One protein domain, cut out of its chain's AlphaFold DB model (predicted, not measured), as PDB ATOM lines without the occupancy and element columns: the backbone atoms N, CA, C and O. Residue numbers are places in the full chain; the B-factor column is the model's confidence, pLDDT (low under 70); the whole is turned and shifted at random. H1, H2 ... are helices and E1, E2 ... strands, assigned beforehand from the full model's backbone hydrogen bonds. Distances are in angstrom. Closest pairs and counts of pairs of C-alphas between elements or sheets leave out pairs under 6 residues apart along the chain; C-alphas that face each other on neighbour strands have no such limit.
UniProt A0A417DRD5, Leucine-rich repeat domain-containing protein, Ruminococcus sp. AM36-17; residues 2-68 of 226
ATOM      1  N   TYR A   2     -52.153   5.851   9.512       85.25
ATOM      2  CA  TYR A   2     -50.957   5.186   8.999       85.25
ATOM      3  C   TYR A   2     -51.400   4.003   8.136       85.25
ATOM      4  O   TYR A   2     -52.515   3.506   8.310       85.25
ATOM      5  N   GLU A   3     -50.526   3.547   7.254       90.50
ATOM      6  CA  GLU A   3     -50.673   2.291   6.522       90.50
ATOM      7  C   GLU A   3     -49.507   1.378   6.897       90.50
ATOM      8  O   GLU A   3     -48.377   1.843   7.033       90.50
ATOM      9  N   TYR A   4     -49.775   0.091   7.114       92.31
ATOM     10  CA  TYR A   4     -48.736  -0.891   7.411       92.31
ATOM     11  C   TYR A   4     -48.859  -2.077   6.463       92.31
ATOM     12  O   TYR A   4     -49.892  -2.746   6.425       92.31
ATOM     13  N   ASN A   5     -47.798  -2.336   5.704       94.81
ATOM     14  CA  ASN A   5     -47.680  -3.497   4.840       94.81
ATOM     15  C   ASN A   5     -46.893  -4.585   5.585       94.81
ATOM     16  O   ASN A   5     -45.693  -4.449   5.814       94.81
ATOM     17  N   SER A   6     -47.573  -5.665   5.973       93.50
ATOM     18  CA  SER A   6     -46.998  -6.742   6.789       93.50
ATOM     19  C   SER A   6     -46.043  -7.669   6.033       93.50
ATOM     20  O   SER A   6     -45.223  -8.321   6.684       93.50
ATOM     21  N   GLU A   7     -46.132  -7.728   4.701       94.19
ATOM     22  CA  GLU A   7     -45.242  -8.527   3.846       94.19
ATOM     23  C   GLU A   7     -43.872  -7.862   3.719       94.19
ATOM     24  O   GLU A   7     -42.841  -8.505   3.889       94.19
ATOM     25  N   THR A   8     -43.872  -6.553   3.475       94.56
ATOM     26  CA  THR A   8     -42.659  -5.735   3.324       94.56
ATOM     27  C   THR A   8     -42.211  -5.085   4.626       94.56
ATOM     28  O   THR A   8     -41.229  -4.356   4.621       94.56
ATOM     29  N   LYS A   9     -42.945  -5.280   5.730       95.62
ATOM     30  CA  LYS A   9     -42.675  -4.647   7.034       95.62
ATOM     31  C   LYS A   9     -42.545  -3.118   6.958       95.62
ATOM     32  O   LYS A   9     -41.784  -2.506   7.709       95.62
ATOM     33  N   THR A  10     -43.298  -2.507   6.042       94.00
ATOM     34  CA  THR A  10     -43.229  -1.072   5.744       94.00
ATOM     35  C   THR A  10     -44.364  -0.322   6.425       94.00
ATOM     36  O   THR A  10     -45.539  -0.639   6.231       94.00
ATOM     37  N   LEU A  11     -44.008   0.698   7.199       90.69
ATOM     38  CA  LEU A  11     -44.921   1.647   7.819       90.69
ATOM     39  C   LEU A  11     -44.911   2.957   7.028       90.69
ATOM     40  O   LEU A  11     -43.877   3.609   6.919       90.69
ATOM     41  N   THR A  12     -46.075   3.383   6.553       89.31
ATOM     42  CA  THR A  12     -46.259   4.675   5.891       89.31
ATOM     43  C   THR A  12     -47.052   5.607   6.801       89.31
ATOM     44  O   THR A  12     -48.193   5.321   7.178       89.31
ATOM     45  N   LEU A  13     -46.449   6.736   7.175       83.25
ATOM     46  CA  LEU A  13     -47.099   7.775   7.972       83.25
ATOM     47  C   LEU A  13     -47.692   8.855   7.059       83.25
ATOM     48  O   LEU A  13     -46.959   9.576   6.378       83.25
ATOM     49  N   ASN A  14     -49.022   8.993   7.097       77.00
ATOM     50  CA  ASN A  14     -49.759  10.058   6.404       77.00
ATOM     51  C   ASN A  14     -49.932  11.282   7.334       77.00
ATOM     52  O   ASN A  14     -49.488  11.247   8.481       77.00
ATOM     53  N   GLU A  15     -50.642  12.331   6.893       67.31
ATOM     54  CA  GLU A  15     -50.785  13.661   7.552       67.31
ATOM     55  C   GLU A  15     -51.163  13.688   9.054       67.31
ATOM     56  O   GLU A  15     -51.102  14.721   9.714       67.31
ATOM     57  N   TRP A  16     -51.599  12.558   9.613       59.59
ATOM     58  CA  TRP A  16     -52.030  12.425  11.010       59.59
ATOM     59  C   TRP A  16     -51.427  11.183  11.682       59.59
ATOM     60  O   TRP A  16     -51.999  10.654  12.635       59.59
ATOM     61  N   GLY A  17     -50.374  10.603  11.106       66.50
ATOM     62  CA  GLY A  17     -49.644   9.475  11.677       66.50
ATOM     63  C   GLY A  17     -48.803   9.932  12.867       66.50
ATOM     64  O   GLY A  17     -48.144  10.963  12.810       66.50
ATOM     65  N   ASP A  18     -48.853   9.188  13.966       75.44
ATOM     66  CA  ASP A  18     -48.085   9.480  15.176       75.44
ATOM     67  C   ASP A  18     -47.580   8.160  15.738       75.44
ATOM     68  O   ASP A  18     -48.371   7.292  16.125       75.44
ATOM     69  N   ILE A  19     -46.256   7.999  15.736       78.62
ATOM     70  CA  ILE A  19     -45.608   6.736  16.087       78.62
ATOM     71  C   ILE A  19     -45.973   6.336  17.519       78.62
ATOM     72  O   ILE A  19     -46.113   5.148  17.808       78.62
ATOM     73  N   ARG A  20     -46.222   7.293  18.424       79.12
ATOM     74  CA  ARG A  20     -46.544   7.010  19.833       79.12
ATOM     75  C   ARG A  20     -47.779   6.136  19.980       79.12
ATOM     76  O   ARG A  20     -47.772   5.244  20.829       79.12
ATOM     77  N   PHE A  21     -48.777   6.327  19.123       81.81
ATOM     78  CA  PHE A  21     -50.053   5.613  19.184       81.81
ATOM     79  C   PHE A  21     -50.102   4.351  18.315       81.81
ATOM     80  O   PHE A  21     -51.145   3.704  18.250       81.81
ATOM     81  N   LEU A  22     -48.995   3.967  17.665       83.56
ATOM     82  CA  LEU A  22     -48.956   2.714  16.914       83.56
ATOM     83  C   LEU A  22     -49.040   1.498  17.853       83.56
ATOM     84  O   LEU A  22     -48.408   1.512  18.922       83.56
ATOM     85  N   PRO A  23     -49.768   0.437  17.449       89.50
ATOM     86  CA  PRO A  23     -49.744  -0.856  18.120       89.50
ATOM     87  C   PRO A  23     -48.320  -1.365  18.343       89.50
ATOM     88  O   PRO A  23     -47.422  -1.137  17.531       89.50
ATOM     89  N   TYR A  24     -48.124  -2.077  19.450       87.44
ATOM     90  CA  TYR A  24     -46.814  -2.589  19.846       87.44
ATOM     91  C   TYR A  24     -46.187  -3.509  18.792       87.44
ATOM     92  O   TYR A  24     -45.006  -3.361  18.482       87.44
ATOM     93  N   ASP A  25     -46.988  -4.401  18.210       89.44
ATOM     94  CA  ASP A  25     -46.514  -5.384  17.231       89.44
ATOM     95  C   ASP A  25     -46.021  -4.700  15.950       89.44
ATOM     96  O   ASP A  25     -44.950  -5.022  15.444       89.44
ATOM     97  N   ILE A  26     -46.723  -3.654  15.499       89.88
ATOM     98  CA  ILE A  26     -46.291  -2.841  14.355       89.88
ATOM     99  C   ILE A  26     -44.943  -2.183  14.650       89.88
ATOM    100  O   ILE A  26     -44.026  -2.287  13.840       89.88
ATOM    101  N   LYS A  27     -44.776  -1.553  15.821       86.94
ATOM    102  CA  LYS A  27     -43.508  -0.894  16.186       86.94
ATOM    103  C   LYS A  27     -42.323  -1.858  16.175       86.94
ATOM    104  O   LYS A  27     -41.235  -1.487  15.752       86.94
ATOM    105  N   LYS A  28     -42.539  -3.080  16.662       89.44
ATOM    106  CA  LYS A  28     -41.493  -4.098  16.780       89.44
ATOM    107  C   LYS A  28     -41.129  -4.782  15.477       89.44
ATOM    108  O   LYS A  28     -40.017  -5.286  15.382       89.44
ATOM    109  N   GLU A  29     -42.051  -4.835  14.527       93.06
ATOM    110  CA  GLU A  29     -41.839  -5.507  13.248       93.06
ATOM    111  C   GLU A  29     -41.522  -4.547  12.099       93.06
ATOM    112  O   GLU A  29     -41.158  -5.015  11.029       93.06
ATOM    113  N   THR A  30     -41.651  -3.229  12.296       91.81
ATOM    114  CA  THR A  30     -41.372  -2.235  11.248       91.81
ATOM    115  C   THR A  30     -39.886  -2.210  10.907       91.81
ATOM    116  O   THR A  30     -39.060  -1.816  11.733       91.81
ATOM    117  N   GLU A  31     -39.563  -2.559   9.664       94.06
ATOM    118  CA  GLU A  31     -38.204  -2.494   9.119       94.06
ATOM    119  C   GLU A  31     -37.990  -1.251   8.251       94.06
ATOM    120  O   GLU A  31     -36.878  -0.733   8.210       94.06
ATOM    121  N   HIS A  32     -39.050  -0.730   7.627       92.69
ATOM    122  CA  HIS A  32     -38.983   0.413   6.715       92.69
ATOM    123  C   HIS A  32     -40.012   1.470   7.104       92.69
ATOM    124  O   HIS A  32     -41.183   1.153   7.330       92.69
ATOM    125  N   LEU A  33     -39.595   2.735   7.164       89.12
ATOM    126  CA  LEU A  33     -40.480   3.856   7.471       89.12
ATOM    127  C   LEU A  33     -40.531   4.838   6.302       89.12
ATOM    128  O   LEU A  33     -39.525   5.453   5.963       89.12
ATOM    129  N   VAL A  34     -41.727   5.064   5.765       87.62
ATOM    130  CA  VAL A  34     -41.998   6.101   4.766       87.62
ATOM    131  C   VAL A  34     -42.765   7.245   5.419       87.62
ATOM    132  O   VAL A  34     -43.835   7.051   6.002       87.62
ATOM    133  N   CYS A  35     -42.224   8.457   5.330       80.31
ATOM    134  CA  CYS A  35     -42.828   9.662   5.887       80.31
ATOM    135  C   CYS A  35     -43.311  10.591   4.769       80.31
ATOM    136  O   CYS A  35     -42.496  11.157   4.039       80.31
ATOM    137  N   ASN A  36     -44.632  10.787   4.686       75.44
ATOM    138  CA  ASN A  36     -45.274  11.620   3.663       75.44
ATOM    139  C   ASN A  36     -45.757  12.987   4.188       75.44
ATOM    140  O   ASN A  36     -46.209  13.816   3.403       75.44
ATOM    141  N   ASP A  37     -45.700  13.240   5.501       66.31
ATOM    142  CA  ASP A  37     -46.287  14.440   6.114       66.31
ATOM    143  C   ASP A  37     -45.286  15.588   6.347       66.31
ATOM    144  O   ASP A  37     -44.208  15.419   6.919       66.31
ATOM    145  N   ARG A  38     -45.717  16.802   5.980       56.94
ATOM    146  CA  ARG A  38     -44.999  18.075   6.106       56.94
ATOM    147  C   ARG A  38     -45.066  18.712   7.505       56.94
ATOM    148  O   ARG A  38     -44.273  19.614   7.762       56.94
ATOM    149  N   LYS A  39     -46.000  18.327   8.394       54.19
ATOM    150  CA  LYS A  39     -46.328  19.126   9.605       54.19
ATOM    151  C   LYS A  39     -45.769  18.620  10.941       54.19
ATOM    152  O   LYS A  39     -45.548  19.444  11.826       54.19
ATOM    153  N   ARG A  40     -45.549  17.312  11.136       52.94
ATOM    154  CA  ARG A  40     -45.197  16.751  12.467       52.94
ATOM    155  C   ARG A  40     -43.746  16.325  12.679       52.94
ATOM    156  O   ARG A  40     -43.345  16.173  13.828       52.94
ATOM    157  N   ILE A  41     -42.934  16.255  11.626       52.59
ATOM    158  CA  ILE A  41     -41.478  16.047  11.766       52.59
ATOM    159  C   ILE A  41     -40.796  17.311  12.350       52.59
ATOM    160  O   ILE A  41     -39.656  17.266  12.785       52.59
ATOM    161  N   MET A  42     -41.523  18.437  12.444       45.53
ATOM    162  CA  MET A  42     -41.020  19.794  12.718       45.53
ATOM    163  C   MET A  42     -40.462  20.072  14.126       45.53
ATOM    164  O   MET A  42     -40.183  21.227  14.434       45.53
ATOM    165  N   ASN A  43     -40.266  19.069  14.981       52.84
ATOM    166  CA  ASN A  43     -39.485  19.262  16.200       52.84
ATOM    167  C   ASN A  43     -38.417  18.171  16.299       52.84
ATOM    168  O   ASN A  43     -38.714  17.052  16.724       52.84
ATOM    169  N   ASP A  44     -37.176  18.535  15.963       49.56
ATOM    170  CA  ASP A  44     -35.974  17.682  15.893       49.56
ATOM    171  C   ASP A  44     -35.777  16.730  17.101       49.56
ATOM    172  O   ASP A  44     -35.145  15.682  16.986       49.56
ATOM    173  N   ILE A  45     -36.341  17.061  18.268       46.03
ATOM    174  CA  ILE A  45     -36.233  16.278  19.513       46.03
ATOM    175  C   ILE A  45     -37.371  15.254  19.685       46.03
ATOM    176  O   ILE A  45     -37.162  14.195  20.275       46.03
ATOM    177  N   TYR A  46     -38.583  15.548  19.204       51.88
ATOM    178  CA  TYR A  46     -39.728  14.651  19.405       51.88
ATOM    179  C   TYR A  46     -39.743  13.524  18.381       51.88
ATOM    180  O   TYR A  46     -39.983  12.376  18.746       51.88
ATOM    181  N   PHE A  47     -39.402  13.828  17.127       62.16
ATOM    182  CA  PHE A  47     -39.359  12.816  16.074       62.16
ATOM    183  C   PHE A  47     -38.284  11.755  16.358       62.16
ATOM    184  O   PHE A  47     -38.551  10.562  16.267       62.16
ATOM    185  N   THR A  48     -37.099  12.166  16.817       62.59
ATOM    186  CA  THR A  48     -36.003  11.249  17.170       62.59
ATOM    187  C   THR A  48     -36.363  10.312  18.325       62.59
ATOM    188  O   THR A  48     -36.149   9.108  18.217       62.59
ATOM    189  N   HIS A  49     -36.979  10.813  19.403       68.69
ATOM    190  CA  HIS A  49     -37.402   9.967  20.527       68.69
ATOM    191  C   HIS A  49     -38.500   8.964  20.133       68.69
ATOM    192  O   HIS A  49     -38.547   7.846  20.644       68.69
ATOM    193  N   GLU A  50     -39.410   9.348  19.244       72.31
ATOM    194  CA  GLU A  50     -40.461   8.457  18.753       72.31
ATOM    195  C   GLU A  50     -39.894   7.334  17.878       72.31
ATOM    196  O   GLU A  50     -40.271   6.171  18.046       72.31
ATOM    197  N   LEU A  51     -38.931   7.665  17.015       74.81
ATOM    198  CA  LEU A  51     -38.235   6.707  16.159       74.81
ATOM    199  C   LEU A  51     -37.411   5.681  16.943       74.81
ATOM    200  O   LEU A  51     -37.293   4.542  16.500       74.81
ATOM    201  N   MET A  52     -36.917   6.025  18.138       72.50
ATOM    202  CA  MET A  52     -36.249   5.057  19.024       72.50
ATOM    203  C   MET A  52     -37.157   3.883  19.430       72.50
ATOM    204  O   MET A  52     -36.660   2.837  19.845       72.50
ATOM    205  N   GLY A  53     -38.483   4.028  19.317       73.94
ATOM    206  CA  GLY A  53     -39.432   2.936  19.537       73.94
ATOM    207  C   GLY A  53     -39.456   1.884  18.419       73.94
ATOM    208  O   GLY A  53     -39.961   0.787  18.650       73.94
ATOM    209  N   LEU A  54     -38.915   2.198  17.237       81.06
ATOM    210  CA  LEU A  54     -38.831   1.307  16.076       81.06
ATOM    211  C   LEU A  54     -37.474   0.588  16.080       81.06
ATOM    212  O   LEU A  54     -36.559   0.904  15.325       81.06
ATOM    213  N   CYS A  55     -37.319  -0.365  16.997       77.81
ATOM    214  CA  CYS A  55     -36.018  -0.923  17.382       77.81
ATOM    215  C   CYS A  55     -35.265  -1.701  16.288       77.81
ATOM    216  O   CYS A  55     -34.063  -1.900  16.434       77.81
ATOM    217  N   ILE A  56     -35.948  -2.156  15.234       86.06
ATOM    218  CA  ILE A  56     -35.336  -2.906  14.122       86.06
ATOM    219  C   ILE A  56     -35.327  -2.124  12.803       86.06
ATOM    220  O   ILE A  56     -35.008  -2.694  11.763       86.06
ATOM    221  N   LEU A  57     -35.691  -0.839  12.842       86.56
ATOM    222  CA  LEU A  57     -35.818   0.005  11.661       86.56
ATOM    223  C   LEU A  57     -34.496   0.046  10.887       86.56
ATOM    224  O   LEU A  57     -33.473   0.434  11.449       86.56
ATOM    225  N   LYS A  58     -34.523  -0.356   9.618       90.94
ATOM    226  CA  LYS A  58     -33.359  -0.465   8.729       90.94
ATOM    227  C   LYS A  58     -33.156   0.786   7.888       90.94
ATOM    228  O   LYS A  58     -32.020   1.113   7.573       90.94
ATOM    229  N   ASP A  59     -34.226   1.509   7.579       84.88
ATOM    230  CA  ASP A  59     -34.151   2.775   6.856       84.88
ATOM    231  C   ASP A  59     -35.375   3.658   7.100       84.88
ATOM    232  O   ASP A  59     -36.450   3.215   7.517       84.88
ATOM    233  N   VAL A  60     -35.172   4.947   6.839       83.62
ATOM    234  CA  VAL A  60     -36.225   5.949   6.727       83.62
ATOM    235  C   VAL A  60     -36.159   6.544   5.329       83.62
ATOM    236  O   VAL A  60     -35.090   6.955   4.876       83.62
ATOM    237  N   LEU A  61     -37.317   6.657   4.685       81.38
ATOM    238  CA  LEU A  61     -37.520   7.428   3.469       81.38
ATOM    239  C   LEU A  61     -38.411   8.635   3.776       81.38
ATOM    240  O   LEU A  61     -39.544   8.498   4.244       81.38
ATOM    241  N   ILE A  62     -37.898   9.830   3.491       77.12
ATOM    242  CA  ILE A  62     -38.648  11.085   3.575       77.12
ATOM    243  C   ILE A  62     -38.966  11.507   2.146       77.12
ATOM    244  O   ILE A  62     -38.054  11.830   1.389       77.12
ATOM    245  N   CYS A  63     -40.245  11.495   1.773       70.69
ATOM    246  CA  CYS A  63     -40.660  11.836   0.415       70.69
ATOM    247  C   CYS A  63     -40.360  13.311   0.089       70.69
ATOM    248  O   CYS A  63     -40.493  14.194   0.942       70.69
ATOM    249  N   ASP A  64     -39.968  13.569  -1.164       59.69
ATOM    250  CA  ASP A  64     -39.297  14.797  -1.637       59.69
ATOM    251  C   ASP A  64     -40.044  16.119  -1.382       59.69
ATOM    252  O   ASP A  64     -39.454  17.202  -1.444       59.69
ATOM    253  N   GLU A  65     -41.328  16.050  -1.040       61.59
ATOM    254  CA  GLU A  65     -42.175  17.205  -0.752       61.59
ATOM    255  C   GLU A  65     -42.005  17.794   0.663       61.59
ATOM    256  O   GLU A  65     -42.656  18.791   0.994       61.59
ATOM    257  N   ILE A  66     -41.138  17.219   1.507       63.34
ATOM    258  CA  ILE A  66     -40.853  17.727   2.857       63.34
ATOM    259  C   ILE A  66     -39.639  18.684   2.801       63.34
ATOM    260  O   ILE A  66     -38.510  18.261   2.537       63.34
ATOM    261  N   PRO A  67     -39.822  19.997   3.053       66.19
ATOM    262  CA  PRO A  67     -38.786  21.000   2.789       66.19
ATOM    263  C   PRO A  67     -37.618  20.992   3.789       66.19
ATOM    264  O   PRO A  67     -36.585  21.589   3.501       66.19
ATOM    265  N   ALA A  68     -37.757  20.341   4.949       78.31
ATOM    266  CA  ALA A  68     -36.810  20.475   6.062       78.31
ATOM    267  C   ALA A  68     -35.732  19.377   6.146       78.31
ATOM    268  O   ALA A  68     -34.683  19.610   6.749       78.31
TER     269      ALA A  68
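AT A GLANCE: This is residues 2 to 68 of the 226 residues of the protein "Leucine-rich repeat domain-containing protein" of Ruminococcus sp. AM36-17 (UniProt A0A417DRD5). A small twisted wall of four short strands has two short helices and their loops off to one side; H1 only grazes the sheet, and H2 is held away from it. The 67 printed residues run E1 E2 H1 E3 H2 E4, with a mixed sheet in the order E1 E2 E3 E4; the class is mixed, with 30 residues in named elements, under half. It is compact, radius of gyration of the C-alphas 11.1 A, spanning 30 by 21 by 20 A.

HOW THE PARTS SIT: Start at E1, residues 2 to 5, an antiparallel hairpin with E2, residues 10 to 13; N 3 and O 12 are within hydrogen-bond range at 2.9 A. E3, residues 32 to 35, is parallel to E2, N 34 to O 11 being 2.8 A; E4, residues 59 to 62, is parallel to E3, N 61 to O 33 being 2.8 A. H1, residues 24 to 29, grazes the sheet with residues 26 to 29; H2, residues 44 to 51, is not on it. E2, H1, E3 and E3, H2, E4 are strand-helix-strand units, parallel neighbours joined through a helix, with right-handed crossovers. Every O i to N i+4 pair is within range in H1, 3 of 4 in H2.

IN THESE COORDINATES: Find C-alpha 2 at (-50.957, 5.186, 8.999), where E1 begins; E4 ends at C-alpha 62, (-38.648, 11.085, 3.575). H2 is 11.2 A long.

THE WHOLE: The printed part has no cut and no long link; residues 15 to 17, 37 to 49 and 64 to 67 have pLDDT under 70.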